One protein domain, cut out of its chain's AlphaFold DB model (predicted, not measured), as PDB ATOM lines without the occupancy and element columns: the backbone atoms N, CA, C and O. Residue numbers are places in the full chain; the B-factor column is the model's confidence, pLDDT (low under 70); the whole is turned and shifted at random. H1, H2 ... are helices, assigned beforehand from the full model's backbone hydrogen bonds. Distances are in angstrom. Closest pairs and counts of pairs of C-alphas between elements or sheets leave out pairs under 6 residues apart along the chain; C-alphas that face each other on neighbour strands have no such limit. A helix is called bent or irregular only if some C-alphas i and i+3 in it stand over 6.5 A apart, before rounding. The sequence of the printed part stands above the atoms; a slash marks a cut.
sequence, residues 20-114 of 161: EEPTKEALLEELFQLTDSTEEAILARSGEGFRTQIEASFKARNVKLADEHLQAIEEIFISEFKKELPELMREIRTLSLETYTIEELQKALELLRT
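AT A GLANCE: This is residues 20 to 114 of the 161 residues of an uncharacterized protein of Pseudovibrio denitrificans (UniProt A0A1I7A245). A long helical hairpin of H2 and H3a makes one end of this elongated model, and at the other end H1 and H4 run side by side, with H1 also meeting the far arm H3b of the bent helix H3. H3 reaches from one end group to the other. The printed part has 95 residues with four named helices in the order H1, H2, H3, H4 and no named strand, and its class is all helix. It is loose, with a radius of gyration of the C-alphas of 18.0 A and spans of 58 by 28 by 19 A.

IN THESE COORDINATES: Find C-alpha 24 at (45.109, 29.110, -8.238), where H1 begins; it runs through residues 24 to 34. H2, residues 39 to 59, is 30.1 A long. H3, residues 67 to 99, was assigned as one helix by its hydrogen bonds but is bent: C-alphas 83 and 86 are 7.0 A apart. Its arms are H3a, residues 67 to 83, 24.7 A, and H3b, residues 86 to 99, 19.8 A. H4, residues 102 to 113, ends at C-alpha 113 at (60.226, 21.480, -6.218).

HOW THE PARTS SIT: H1 touches H4, closest at the C-alphas of Lys 24 and Ile 102, 5.6 A, at a shallow tilt of 21 degrees, the same way. H1 touches residues 93 to 97 of H3b, closest at the C-alphas of Lys 24 and Leu 97, 7.1 A. H2 and H3a form a helical hairpin and touch, closest at the C-alphas of Arg 51 and Glu 74, 6.0 A, at a steep tilt of 42 degrees, opposite ways. The arms of H3 stand at a steep tilt of 57 degrees. H3b and H4 are apart. Every O i to N i+4 pair is within hydrogen-bond range in H1, H2, H3b and H4, and 12 of 13 are in H3a.

THE WHOLE: Look at Glu 20 and Asn 62, whose C-alphas are the two farthest apart, 60.4 A. Residues 57 to 62, of which 57 to 59 belong to H2, stand free. The printed part has no cut, and no link is long. Its mean pLDDT is 90.9, and residue 20 alone is under 70.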
ATOM      1  N   GLU A  20      52.668  38.436 -13.452       61.12
ATOM      2  CA  GLU A  20      51.305  38.019 -13.124       61.12
ATOM      3  C   GLU A  20      51.366  37.019 -11.968       61.12
ATOM      4  O   GLU A  20      52.051  35.994 -12.061       61.12
ATOM      5  N   GLU A  21      50.705  37.343 -10.852       70.31
ATOM      6  CA  GLU A  21      50.600  36.393  -9.752       70.31
ATOM      7  C   GLU A  21      49.974  35.103 -10.294       70.31
ATOM      8  O   GLU A  21      48.954  35.158 -10.992       70.31
ATOM      9  N   PRO A  22      50.584  33.936 -10.029       80.44
ATOM     10  CA  PRO A  22      50.105  32.691 -10.595       80.44
ATOM     11  C   PRO A  22      48.691  32.416 -10.088       80.44
ATOM     12  O   PRO A  22      48.425  32.463  -8.884       80.44
ATOM     13  N   THR A  23      47.779  32.111 -11.013       92.38
ATOM     14  CA  THR A  23      46.404  31.769 -10.653       92.38
ATOM     15  C   THR A  23      46.371  30.478  -9.842       92.38
ATOM     16  O   THR A  23      47.252  29.617  -9.940       92.38
ATOM     17  N   LYS A  24      45.318  30.315  -9.044       94.06
ATOM     18  CA  LYS A  24      45.109  29.110  -8.238       94.06
ATOM     19  C   LYS A  24      45.061  27.851  -9.107       94.06
ATOM     20  O   LYS A  24      45.597  26.813  -8.731       94.06
ATOM     21  N   GLU A  25      44.470  27.966 -10.290       94.19
ATOM     22  CA  GLU A  25      44.377  26.918 -11.300       94.19
ATOM     23  C   GLU A  25      45.754  26.537 -11.850       94.19
ATOM     24  O   GLU A  25      46.049  25.350 -11.968       94.19
ATOM     25  N   ALA A  26      46.612  27.520 -12.142       94.56
ATOM     26  CA  ALA A  26      47.967  27.263 -12.624       94.56
ATOM     27  C   ALA A  26      48.823  26.563 -11.556       94.56
ATOM     28  O   ALA A  26      49.541  25.612 -11.861       94.56
ATOM     29  N   LEU A  27      48.701  26.987 -10.295       96.44
ATOM     30  CA  LEU A  27      49.385  26.344  -9.169       96.44
ATOM     31  C   LEU A  27      48.895  24.907  -8.952       96.44
ATOM     32  O   LEU A  27      49.696  24.013  -8.681       96.44
ATOM     33  N   LEU A  28      47.589  24.668  -9.084       96.06
ATOM     34  CA  LEU A  28      47.021  23.329  -8.970       96.06
ATOM     35  C   LEU A  28      47.480  22.409 -10.110       96.06
ATOM     36  O   LEU A  28      47.773  21.239  -9.874       96.06
ATOM     37  N   GLU A  29      47.568  22.929 -11.332       94.62
ATOM     38  CA  GLU A  29      48.072  22.167 -12.474       94.62
ATOM     39  C   GLU A  29      49.537  21.762 -12.271       94.62
ATOM     40  O   GLU A  29      49.893  20.598 -12.455       94.62
ATOM     41  N   GLU A  30      50.381  22.685 -11.804       95.25
ATOM     42  CA  GLU A  30      51.766  22.358 -11.461       95.25
ATOM     43  C   GLU A  30      51.842  21.319 -10.335       95.25
ATOM     44  O   GLU A  30      52.670  20.405 -10.383       95.25
ATOM     45  N   LEU A  31      50.960  21.420  -9.333       95.25
ATOM     46  CA  LEU A  31      50.900  20.451  -8.245       95.25
ATOM     47  C   LEU A  31      50.639  19.052  -8.803       95.25
ATOM     48  O   LEU A  31      51.378  18.128  -8.472       95.25
ATOM     49  N   PHE A  32      49.649  18.905  -9.687       94.62
ATOM     50  CA  PHE A  32      49.332  17.621 -10.308       94.62
ATOM     51  C   PHE A  32      50.478  17.075 -11.150       94.62
ATOM     52  O   PHE A  32      50.726  15.871 -11.119       94.62
ATOM     53  N   GLN A  33      51.217  17.930 -11.852       93.56
ATOM     54  CA  GLN A  33      52.401  17.501 -12.594       93.56
ATOM     55  C   GLN A  33      53.504  16.995 -11.654       93.56
ATOM     56  O   GLN A  33      54.086  15.940 -11.897       93.56
ATOM     57  N   LEU A  34      53.773  17.696 -10.547       93.44
ATOM     58  CA  LEU A  34      54.806  17.298  -9.582       93.44
ATOM     59  C   LEU A  34      54.442  16.050  -8.769       93.44
ATOM     60  O   LEU A  34      55.343  15.358  -8.287       93.44
ATOM     61  N   THR A  35      53.151  15.764  -8.600       91.69
ATOM     62  CA  THR A  35      52.649  14.578  -7.889       91.69
ATOM     63  C   THR A  35      52.233  13.446  -8.827       91.69
ATOM     64  O   THR A  35      51.504  12.542  -8.406       91.69
ATOM     65  N   ASP A  36      52.646  13.491 -10.099       89.56
ATOM     66  CA  ASP A  36      52.289  12.513 -11.134       89.56
ATOM     67  C   ASP A  36      50.761  12.259 -11.201       89.56
ATOM     68  O   ASP A  36      50.307  11.164 -11.511       89.56
ATOM     69  N   SER A  37      49.931  13.243 -10.848       90.44
ATOM     70  CA  SER A  37      48.465  13.145 -10.732       90.44
ATOM     71  C   SER A  37      47.741  13.644 -11.988       90.44
ATOM     72  O   SER A  37      46.602  14.098 -11.915       90.44
ATOM     73  N   THR A  38      48.407  13.569 -13.140       90.44
ATOM     74  CA  THR A  38      47.794  13.832 -14.446       90.44
ATOM     75  C   THR A  38      46.954  12.640 -14.899       90.44
ATOM     76  O   THR A  38      47.092  11.528 -14.381       90.44
ATOM     77  N   GLU A  39      46.100  12.855 -15.897       88.38
ATOM     78  CA  GLU A  39      45.275  11.798 -16.487       88.38
ATOM     79  C   GLU A  39      46.117  10.614 -16.975       88.38
ATOM     80  O   GLU A  39      45.823   9.460 -16.656       88.38
ATOM     81  N   GLU A  40      47.211  10.883 -17.687       88.12
ATOM     82  CA  GLU A  40      48.092   9.854 -18.239       88.12
ATOM     83  C   GLU A  40      48.732   9.010 -17.135       88.12
ATOM     84  O   GLU A  40      48.771   7.780 -17.217       88.12
ATOM     85  N   ALA A  41      49.212   9.666 -16.079       87.62
ATOM     86  CA  ALA A  41      49.880   8.998 -14.976       87.62
ATOM     87  C   ALA A  41      48.895   8.226 -14.078       87.62
ATOM     88  O   ALA A  41      49.247   7.172 -13.537       87.62
ATOM     89  N   ILE A  42      47.652   8.698 -13.947       89.12
ATOM     90  CA  ILE A  42      46.573   7.956 -13.284       89.12
ATOM     91  C   ILE A  42      46.201   6.716 -14.102       89.12
ATOM     92  O   ILE A  42      46.109   5.628 -13.538       89.12
ATOM     93  N   LEU A  43      46.053   6.834 -15.424       87.81
ATOM     94  CA  LEU A  43      45.739   5.697 -16.294       87.81
ATOM     95  C   LEU A  43      46.810   4.612 -16.247       87.81
ATOM     96  O   LEU A  43      46.476   3.437 -16.081       87.81
ATOM     97  N   ALA A  44      48.081   5.002 -16.356       86.25
ATOM     98  CA  ALA A  44      49.197   4.066 -16.294       86.25
ATOM     99  C   ALA A  44      49.207   3.293 -14.962       86.25
ATOM    100  O   ALA A  44      49.287   2.063 -14.955       86.25
ATOM    101  N   ARG A  45      49.042   4.000 -13.834       83.88
ATOM    102  CA  ARG A  45      49.004   3.384 -12.496       83.88
ATOM    103  C   ARG A  45      47.774   2.498 -12.285       83.88
ATOM    104  O   ARG A  45      47.886   1.443 -11.660       83.88
ATOM    105  N   SER A  46      46.616   2.897 -12.804       85.69
ATOM    106  CA  SER A  46      45.383   2.109 -12.726       85.69
ATOM    107  C   SER A  46      45.496   0.788 -13.485       85.69
ATOM    108  O   SER A  46      45.067  -0.235 -12.955       85.69
ATOM    109  N   GLY A  47      46.112   0.784 -14.672       81.88
ATOM    110  CA  GLY A  47      46.371  -0.434 -15.449       81.88
ATOM    111  C   GLY A  47      47.228  -1.448 -14.686       81.88
ATOM    112  O   GLY A  47      46.778  -2.560 -14.399       81.88
ATOM    113  N   GLU A  48      48.415  -1.023 -14.243       80.62
ATOM    114  CA  GLU A  48      49.356  -1.876 -13.501       80.62
ATOM    115  C   GLU A  48      48.759  -2.385 -12.174       80.62
ATOM    116  O   GLU A  48      48.865  -3.569 -11.820       80.62
ATOM    117  N   GLY A  49      48.083  -1.494 -11.440       82.25
ATOM    118  CA  GLY A  49      47.419  -1.825 -10.184       82.25
ATOM    119  C   GLY A  49      46.286  -2.833 -10.372       82.25
ATOM    120  O   GLY A  49      46.177  -3.790  -9.598       82.25
ATOM    121  N   PHE A  50      45.467  -2.660 -11.411       86.38
ATOM    122  CA  PHE A  50      44.377  -3.574 -11.740       86.38
ATOM    123  C   PHE A  50      44.902  -4.948 -12.159       86.38
ATOM    124  O   PHE A  50      44.451  -5.960 -11.614       86.38
ATOM    125  N   ARG A  51      45.913  -4.995 -13.036       85.38
ATOM    126  CA  ARG A  51      46.564  -6.245 -13.447       85.38
ATOM    127  C   ARG A  51      47.045  -7.042 -12.235       85.38
ATOM    128  O   ARG A  51      46.680  -8.207 -12.070       85.38
ATOM    129  N   THR A  52      47.769  -6.385 -11.329       84.56
ATOM    130  CA  THR A  52      48.275  -6.998 -10.092       84.56
ATOM    131  C   THR A  52      47.142  -7.566  -9.222       84.56
ATOM    132  O   THR A  52      47.266  -8.655  -8.652       84.56
ATOM    133  N   GLN A  53      46.013  -6.856  -9.109       83.38
ATOM    134  CA  GLN A  53      44.856  -7.317  -8.332       83.38
ATOM    135  C   GLN A  53      44.148  -8.515  -8.972       83.38
ATOM    136  O   GLN A  53      43.751  -9.448  -8.261       83.38
ATOM    137  N   ILE A  54      44.003  -8.518 -10.298       85.88
ATOM    138  CA  ILE A  54      43.431  -9.637 -11.050       85.88
ATOM    139  C   ILE A  54      44.317 -10.874 -10.897       85.88
ATOM    140  O   ILE A  54      43.827 -11.924 -10.476       85.88
ATOM    141  N   GLU A  55      45.626 -10.747 -11.121       85.62
ATOM    142  CA  GLU A  55      46.583 -11.842 -10.935       85.62
ATOM    143  C   GLU A  55      46.511 -12.430  -9.519       85.62
ATOM    144  O   GLU A  55      46.409 -13.649  -9.346       85.62
ATOM    145  N   ALA A  56      46.490 -11.576  -8.491       84.31
ATOM    146  CA  ALA A  56      46.354 -12.012  -7.104       84.31
ATOM    147  C   ALA A  56      45.025 -12.745  -6.848       84.31
ATOM    148  O   ALA A  56      45.001 -13.750  -6.130       84.31
ATOM    149  N   SER A  57      43.930 -12.276  -7.451       83.56
ATOM    150  CA  SER A  57      42.592 -12.858  -7.299       83.56
ATOM    151  C   SER A  57      42.475 -14.239  -7.943       83.56
ATOM    152  O   SER A  57      41.915 -15.153  -7.333       83.56
ATOM    153  N   PHE A  58      43.030 -14.427  -9.144       86.25
ATOM    154  CA  PHE A  58      43.045 -15.729  -9.819       86.25
ATOM    155  C   PHE A  58      44.012 -16.707  -9.148       86.25
ATOM    156  O   PHE A  58      43.644 -17.858  -8.891       86.25
ATOM    157  N   LYS A  59      45.192 -16.231  -8.726       85.00
ATOM    158  CA  LYS A  59      46.142 -17.031  -7.943       85.00
ATOM    159  C   LYS A  59      45.527 -17.536  -6.639       85.00
ATOM    160  O   LYS A  59      45.725 -18.695  -6.286       85.00
ATOM    161  N   ALA A  60      44.734 -16.714  -5.947       84.00
ATOM    162  CA  ALA A  60      44.021 -17.124  -4.734       84.00
ATOM    163  C   ALA A  60      42.998 -18.255  -4.968       84.00
ATOM    164  O   ALA A  60      42.599 -18.924  -4.014       84.00
ATOM    165  N   ARG A  61      42.585 -18.485  -6.221       87.06
ATOM    166  CA  ARG A  61      41.680 -19.565  -6.643       87.06
ATOM    167  C   ARG A  61      42.417 -20.744  -7.292       87.06
ATOM    168  O   ARG A  61      41.761 -21.615  -7.851       87.06
ATOM    169  N   ASN A  62      43.753 -20.779  -7.228       88.94
ATOM    170  CA  ASN A  62      44.606 -21.751  -7.924       88.94
ATOM    171  C   ASN A  62      44.393 -21.786  -9.449       88.94
ATOM    172  O   ASN A  62      44.617 -22.810 -10.089       88.94
ATOM    173  N   VAL A  63      43.984 -20.660 -10.039       88.12
ATOM    174  CA  VAL A  63      43.860 -20.497 -11.488       88.12
ATOM    175  C   VAL A  63      45.006 -19.611 -11.967       88.12
ATOM    176  O   VAL A  63      45.237 -18.539 -11.411       88.12
ATOM    177  N   LYS A  64      45.728 -20.050 -13.002       87.06
ATOM    178  CA  LYS A  64      46.737 -19.235 -13.684       87.06
ATOM    179  C   LYS A  64      46.192 -18.837 -15.050       87.06
ATOM    180  O   LYS A  64      45.903 -19.706 -15.866       87.06
ATOM    181  N   LEU A  65      46.038 -17.537 -15.276       85.75
ATOM    182  CA  LEU A  65      45.706 -17.002 -16.592       85.75
ATOM    183  C   LEU A  65      46.981 -16.877 -17.431       85.75
ATOM    184  O   LEU A  65      48.054 -16.614 -16.888       85.75
ATOM    185  N   ALA A  66      46.855 -17.089 -18.739       89.75
ATOM    186  CA  ALA A  66      47.896 -16.711 -19.689       89.75
ATOM    187  C   ALA A  66      47.991 -15.179 -19.779       89.75
ATOM    188  O   ALA A  66      46.981 -14.487 -19.616       89.75
ATOM    189  N   ASP A  67      49.186 -14.658 -20.066       90.62
ATOM    190  CA  ASP A  67      49.451 -13.212 -20.105       90.62
ATOM    191  C   ASP A  67      48.569 -12.475 -21.117       90.62
ATOM    192  O   ASP A  67      48.127 -11.364 -20.841       90.62
ATOM    193  N   GLU A  68      48.240 -13.119 -22.236       92.06
ATOM    194  CA  GLU A  68      47.335 -12.597 -23.268       92.06
ATOM    195  C   GLU A  68      45.936 -12.294 -22.708       92.06
ATOM    196  O   GLU A  68      45.334 -11.270 -23.024       92.06
ATOM    197  N   HIS A  69      45.421 -13.150 -21.818       91.19
ATOM    198  CA  HIS A  69      44.128 -12.922 -21.172       91.19
ATOM    199  C   HIS A  69      44.201 -11.820 -20.119       91.19
ATOM    200  O   HIS A  69      43.265 -11.033 -20.000       91.19
ATOM    201  N   LEU A  70      45.299 -11.754 -19.363       88.50
ATOM    202  CA  LEU A  70      45.521 -10.675 -18.399       88.50
ATOM    203  C   LEU A  70      45.587  -9.323 -19.105       88.50
ATOM    204  O   LEU A  70      44.948  -8.377 -18.656       88.50
ATOM    205  N   GLN A  71      46.285  -9.267 -20.238       90.50
ATOM    206  CA  GLN A  71      46.375  -8.073 -21.062       90.50
ATOM    207  C   GLN A  71      45.014  -7.676 -21.647       90.50
ATOM    208  O   GLN A  71      44.625  -6.522 -21.523       90.50
ATOM    209  N   ALA A  72      44.240  -8.618 -22.196       91.94
ATOM    210  CA  ALA A  72      42.902  -8.310 -22.707       91.94
ATOM    211  C   ALA A  72      41.966  -7.757 -21.611       91.94
ATOM    212  O   ALA A  72      41.220  -6.806 -21.837       91.94
ATOM    213  N   ILE A  73      42.017  -8.332 -20.403       90.25
ATOM    214  CA  ILE A  73      41.232  -7.871 -19.247       90.25
ATOM    215  C   ILE A  73      41.675  -6.467 -18.805       90.25
ATOM    216  O   ILE A  73      40.830  -5.617 -18.523       90.25
ATOM    217  N   GLU A  74      42.984  -6.219 -18.753       90.19
ATOM    218  CA  GLU A  74      43.567  -4.911 -18.445       90.19
ATOM    219  C   GLU A  74      43.145  -3.847 -19.470       90.19
ATOM    220  O   GLU A  74      42.685  -2.776 -19.081       90.19
ATOM    221  N   GLU A  75      43.210  -4.153 -20.767       92.25
ATOM    222  CA  GLU A  75      42.801  -3.248 -21.846       92.25
ATOM    223  C   GLU A  75      41.306  -2.906 -21.784       92.25
ATOM    224  O   GLU A  75      40.941  -1.737 -21.937       92.25
ATOM    225  N   ILE A  76      40.440  -3.888 -21.494       93.38
ATOM    226  CA  ILE A  76      39.004  -3.653 -21.276       93.38
ATOM    227  C   ILE A  76      38.795  -2.691 -20.102       93.38
ATOM    228  O   ILE A  76      38.061  -1.712 -20.229       93.38
ATOM    229  N   PHE A  77      39.456  -2.942 -18.970       92.19
ATOM    230  CA  PHE A  77      39.335  -2.085 -17.793       92.19
ATOM    231  C   PHE A  77      39.820  -0.660 -18.069       92.19
ATOM    232  O   PHE A  77      39.101   0.290 -17.776       92.19
ATOM    233  N   ILE A  78      41.004  -0.502 -18.669       92.31
ATOM    234  CA  ILE A  78      41.554   0.814 -19.018       92.31
ATOM    235  C   ILE A  78      40.609   1.548 -19.975       92.31
ATOM    236  O   ILE A  78      40.406   2.748 -19.817       92.31
ATOM    237  N   SER A  79      40.024   0.854 -20.954       93.62
ATOM    238  CA  SER A  79      39.074   1.442 -21.905       93.62
ATOM    239  C   SER A  79      37.830   2.010 -21.215       93.62
ATOM    240  O   SER A  79      37.432   3.135 -21.507       93.62
ATOM    241  N   GLU A  80      37.238   1.274 -20.271       93.88
ATOM    242  CA  GLU A  80      36.090   1.772 -19.503       93.88
ATOM    243  C   GLU A  80      36.498   2.884 -18.532       93.88
ATOM    244  O   GLU A  80      35.852   3.927 -18.480       93.88
ATOM    245  N   PHE A  81      37.618   2.721 -17.825       92.56
ATOM    246  CA  PHE A  81      38.093   3.719 -16.868       92.56
ATOM    247  C   PHE A  81      38.451   5.053 -17.540       92.56
ATOM    248  O   PHE A  81      38.176   6.114 -16.986       92.56
ATOM    249  N   LYS A  82      38.979   5.025 -18.771       94.12
ATOM    250  CA  LYS A  82      39.216   6.230 -19.587       94.12
ATOM    251  C   LYS A  82      37.958   7.066 -19.819       94.12
ATOM    252  O   LYS A  82      38.087   8.272 -19.993       94.12
ATOM    253  N   LYS A  83      36.767   6.460 -19.844       94.19
ATOM    254  CA  LYS A  83      35.502   7.190 -20.041       94.19
ATOM    255  C   LYS A  83      35.093   7.967 -18.790       94.19
ATOM    256  O   LYS A  83      34.536   9.049 -18.914       94.19
ATOM    257  N   GLU A  84      35.405   7.427 -17.614       93.12
ATOM    258  CA  GLU A  84      35.104   8.034 -16.308       93.12
ATOM    259  C   GLU A  84      36.169   9.049 -15.868       93.12
ATOM    260  O   GLU A  84      35.898   9.953 -15.080       93.12
ATOM    261  N   LEU A  85      37.397   8.917 -16.379       92.75
ATOM    262  CA  LEU A  85      38.538   9.716 -15.941       92.75
ATOM    263  C   LEU A  85      38.337  11.240 -16.047       92.75
ATOM    264  O   LEU A  85      38.700  11.916 -15.085       92.75
ATOM    265  N   PRO A  86      37.762  11.807 -17.129       93.31
ATOM    266  CA  PRO A  86      37.562  13.253 -17.213       93.31
ATOM    267  C   PRO A  86      36.670  13.788 -16.091       93.31
ATOM    268  O   PRO A  86      36.952  14.842 -15.522       93.31
ATOM    269  N   GLU A  87      35.620  13.043 -15.735       94.81
ATOM    270  CA  GLU A  87      34.707  13.429 -14.660       94.81
ATOM    271  C   GLU A  87      35.386  13.315 -13.293       94.81
ATOM    272  O   GLU A  87      35.346  14.260 -12.505       94.81
ATOM    273  N   LEU A  88      36.116  12.223 -13.053       93.25
ATOM    274  CA  LEU A  88      36.935  12.066 -11.849       93.25
ATOM    275  C   LEU A  88      37.932  13.224 -11.687       93.25
ATOM    276  O   LEU A  88      38.063  13.798 -10.605       93.25
ATOM    277  N   MET A  89      38.635  13.598 -12.760       93.38
ATOM    278  CA  MET A  89      39.592  14.703 -12.723       93.38
ATOM    279  C   MET A  89      38.912  16.044 -12.494       93.38
ATOM    280  O   MET A  89      39.453  16.881 -11.769       93.38
ATOM    281  N   ARG A  90      37.723  16.252 -13.064       94.75
ATOM    282  CA  ARG A  90      36.913  17.442 -12.800       94.75
ATOM    283  C   ARG A  90      36.562  17.535 -11.317       94.75
ATOM    284  O   ARG A  90      36.788  18.585 -10.722       94.75
ATOM    285  N   GLU A  91      36.084  16.453 -10.707       96.19
ATOM    286  CA  GLU A  91      35.747  16.410  -9.278       96.19
ATOM    287  C   GLU A  91      36.965  16.668  -8.383       96.19
ATOM    288  O   GLU A  91      36.898  17.497  -7.472       96.19
ATOM    289  N   ILE A  92      38.103  16.026  -8.670       94.56
ATOM    290  CA  ILE A  92      39.354  16.234  -7.926       94.56
ATOM    291  C   ILE A  92      39.827  17.690  -8.050       94.56
ATOM    292  O   ILE A  92      40.240  18.292  -7.052       94.56
ATOM    293  N   ARG A  93      39.762  18.277  -9.255       94.94
ATOM    294  CA  ARG A  93      40.103  19.691  -9.484       94.94
ATOM    295  C   ARG A  93      39.187  20.613  -8.695       94.94
ATOM    296  O   ARG A  93      39.696  21.468  -7.977       94.94
ATOM    297  N   THR A  94      37.870  20.422  -8.782       95.75
ATOM    298  CA  THR A  94      36.891  21.220  -8.033       95.75
ATOM    299  C   THR A  94      37.173  21.153  -6.536       95.75
ATOM    300  O   THR A  94      37.371  22.194  -5.915       95.75
ATOM    301  N   LEU A  95      37.321  19.951  -5.974       96.62
ATOM    302  CA  LEU A  95      37.621  19.779  -4.553       96.62
ATOM    303  C   LEU A  95      38.931  20.472  -4.150       96.62
ATOM    304  O   LEU A  95      38.996  21.128  -3.112       96.62
ATOM    305  N   SER A  96      39.981  20.357  -4.965       95.00
ATOM    306  CA  SER A  96      41.279  20.983  -4.678       95.00
ATOM    307  C   SER A  96      41.197  22.511  -4.708       95.00
ATOM    308  O   SER A  96      41.765  23.175  -3.839       95.00
ATOM    309  N   LEU A  97      40.463  23.071  -5.678       94.62
ATOM    310  CA  LEU A  97      40.219  24.510  -5.785       94.62
ATOM    311  C   LEU A  97      39.332  25.034  -4.652       94.62
ATOM    312  O   LEU A  97      39.472  26.192  -4.275       94.62
ATOM    313  N   GLU A  98      38.446  24.225  -4.083       96.75
ATOM    314  CA  GLU A  98      37.652  24.611  -2.911       96.75
ATOM    315  C   GLU A  98      38.452  24.514  -1.607       96.75
ATOM    316  O   GLU A  98      38.241  25.308  -0.692       96.75
ATOM    317  N   THR A  99      39.386  23.564  -1.529       96.50
ATOM    318  CA  THR A  99      40.074  23.215  -0.279       96.50
ATOM    319  C   THR A  99      41.293  24.085  -0.002       96.50
ATOM    320  O   THR A  99      41.440  24.575   1.113       96.50
ATOM    321  N   TYR A 100      42.186  24.260  -0.980       95.81
ATOM    322  CA  TYR A 100      43.464  24.934  -0.736       95.81
ATOM    323  C   TYR A 100      43.358  26.443  -0.901       95.81
ATOM    324  O   TYR A 100      42.601  26.903  -1.744       95.81
ATOM    325  N   THR A 101      44.148  27.245  -0.193       96.44
ATOM    326  CA  THR A 101      44.396  28.646  -0.585       96.44
ATOM    327  C   THR A 101      45.537  28.747  -1.602       96.44
ATOM    328  O   THR A 101      46.266  27.786  -1.850       96.44
ATOM    329  N   ILE A 102      45.712  29.927  -2.208       95.75
ATOM    330  CA  ILE A 102      46.876  30.201  -3.065       95.75
ATOM    331  C   ILE A 102      48.177  30.050  -2.261       95.75
ATOM    332  O   ILE A 102      49.105  29.402  -2.744       95.75
ATOM    333  N   GLU A 103      48.246  30.571  -1.027       96.12
ATOM    334  CA  GLU A 103      49.473  30.470  -0.222       96.12
ATOM    335  C   GLU A 103      49.803  29.022   0.164       96.12
ATOM    336  O   GLU A 103      50.975  28.647   0.227       96.12
ATOM    337  N   GLU A 104      48.790  28.190   0.422       96.94
ATOM    338  CA  GLU A 104      48.986  26.767   0.719       96.94
ATOM    339  C   GLU A 104      49.542  26.010  -0.489       96.94
ATOM    340  O   GLU A 104      50.513  25.261  -0.342       96.94
ATOM    341  N   LEU A 105      48.989  26.251  -1.683       96.75
ATOM    342  CA  LEU A 105      49.503  25.667  -2.925       96.75
ATOM    343  C   LEU A 105      50.944  26.109  -3.189       96.75
ATOM    344  O   LEU A 105      51.795  25.273  -3.484       96.75
ATOM    345  N   GLN A 106      51.254  27.396  -3.021       96.38
ATOM    346  CA  GLN A 106      52.614  27.911  -3.206       96.38
ATOM    347  C   GLN A 106      53.622  27.234  -2.268       96.38
ATOM    348  O   GLN A 106      54.678  26.793  -2.724       96.38
ATOM    349  N   LYS A 107      53.291  27.084  -0.979       96.88
ATOM    350  CA  LYS A 107      54.162  26.400  -0.006       96.88
ATOM    351  C   LYS A 107      54.325  24.914  -0.313       96.88
ATOM    352  O   LYS A 107      55.422  24.370  -0.177       96.88
ATOM    353  N   ALA A 108      53.252  24.245  -0.733       96.06
ATOM    354  CA  ALA A 108      53.320  22.848  -1.147       96.06
ATOM    355  C   ALA A 108      54.247  22.676  -2.361       96.06
ATOM    356  O   ALA A 108      55.109  21.795  -2.361       96.06
ATOM    357  N   LEU A 109      54.121  23.551  -3.362       96.94
ATOM    358  CA  LEU A 109      54.974  23.556  -4.549       96.94
ATOM    359  C   LEU A 109      56.430  23.871  -4.216       96.94
ATOM    360  O   LEU A 109      57.321  23.210  -4.741       96.94
ATOM    361  N   GLU A 110      56.697  24.825  -3.323       96.88
ATOM    362  CA  GLU A 110      58.056  25.128  -2.864       96.88
ATOM    363  C   GLU A 110      58.742  23.869  -2.318       96.88
ATOM    364  O   GLU A 110      59.847  23.525  -2.742       96.88
ATOM    365  N   LEU A 111      58.044  23.116  -1.462       96.56
ATOM    366  CA  LEU A 111      58.543  21.844  -0.956       96.56
ATOM    367  C   LEU A 111      58.729  20.819  -2.085       96.56
ATOM    368  O   LEU A 111      59.801  20.223  -2.197       96.56
ATOM    369  N   LEU A 112      57.721  20.601  -2.931       96.75
ATOM    370  CA  LEU A 112      57.740  19.567  -3.978       96.75
ATOM    371  C   LEU A 112      58.714  19.866  -5.129       96.75
ATOM    372  O   LEU A 112      59.144  18.954  -5.839       96.75
ATOM    373  N   ARG A 113      59.144  21.115  -5.294       95.88
ATOM    374  CA  ARG A 113      60.226  21.480  -6.218       95.88
ATOM    375  C   ARG A 113      61.600  21.019  -5.716       95.88
ATOM    376  O   ARG A 113      62.509  20.840  -6.533       95.88
ATOM    377  N   THR A 114      61.756  20.713  -4.427       97.06
ATOM    378  CA  THR A 114      62.997  20.131  -3.885       97.06
ATOM    379  C   THR A 114      63.090  18.612  -4.123       97.06
ATOM    380  O   THR A 114      62.068  17.913  -4.151       97.06
TER     381      THR A 114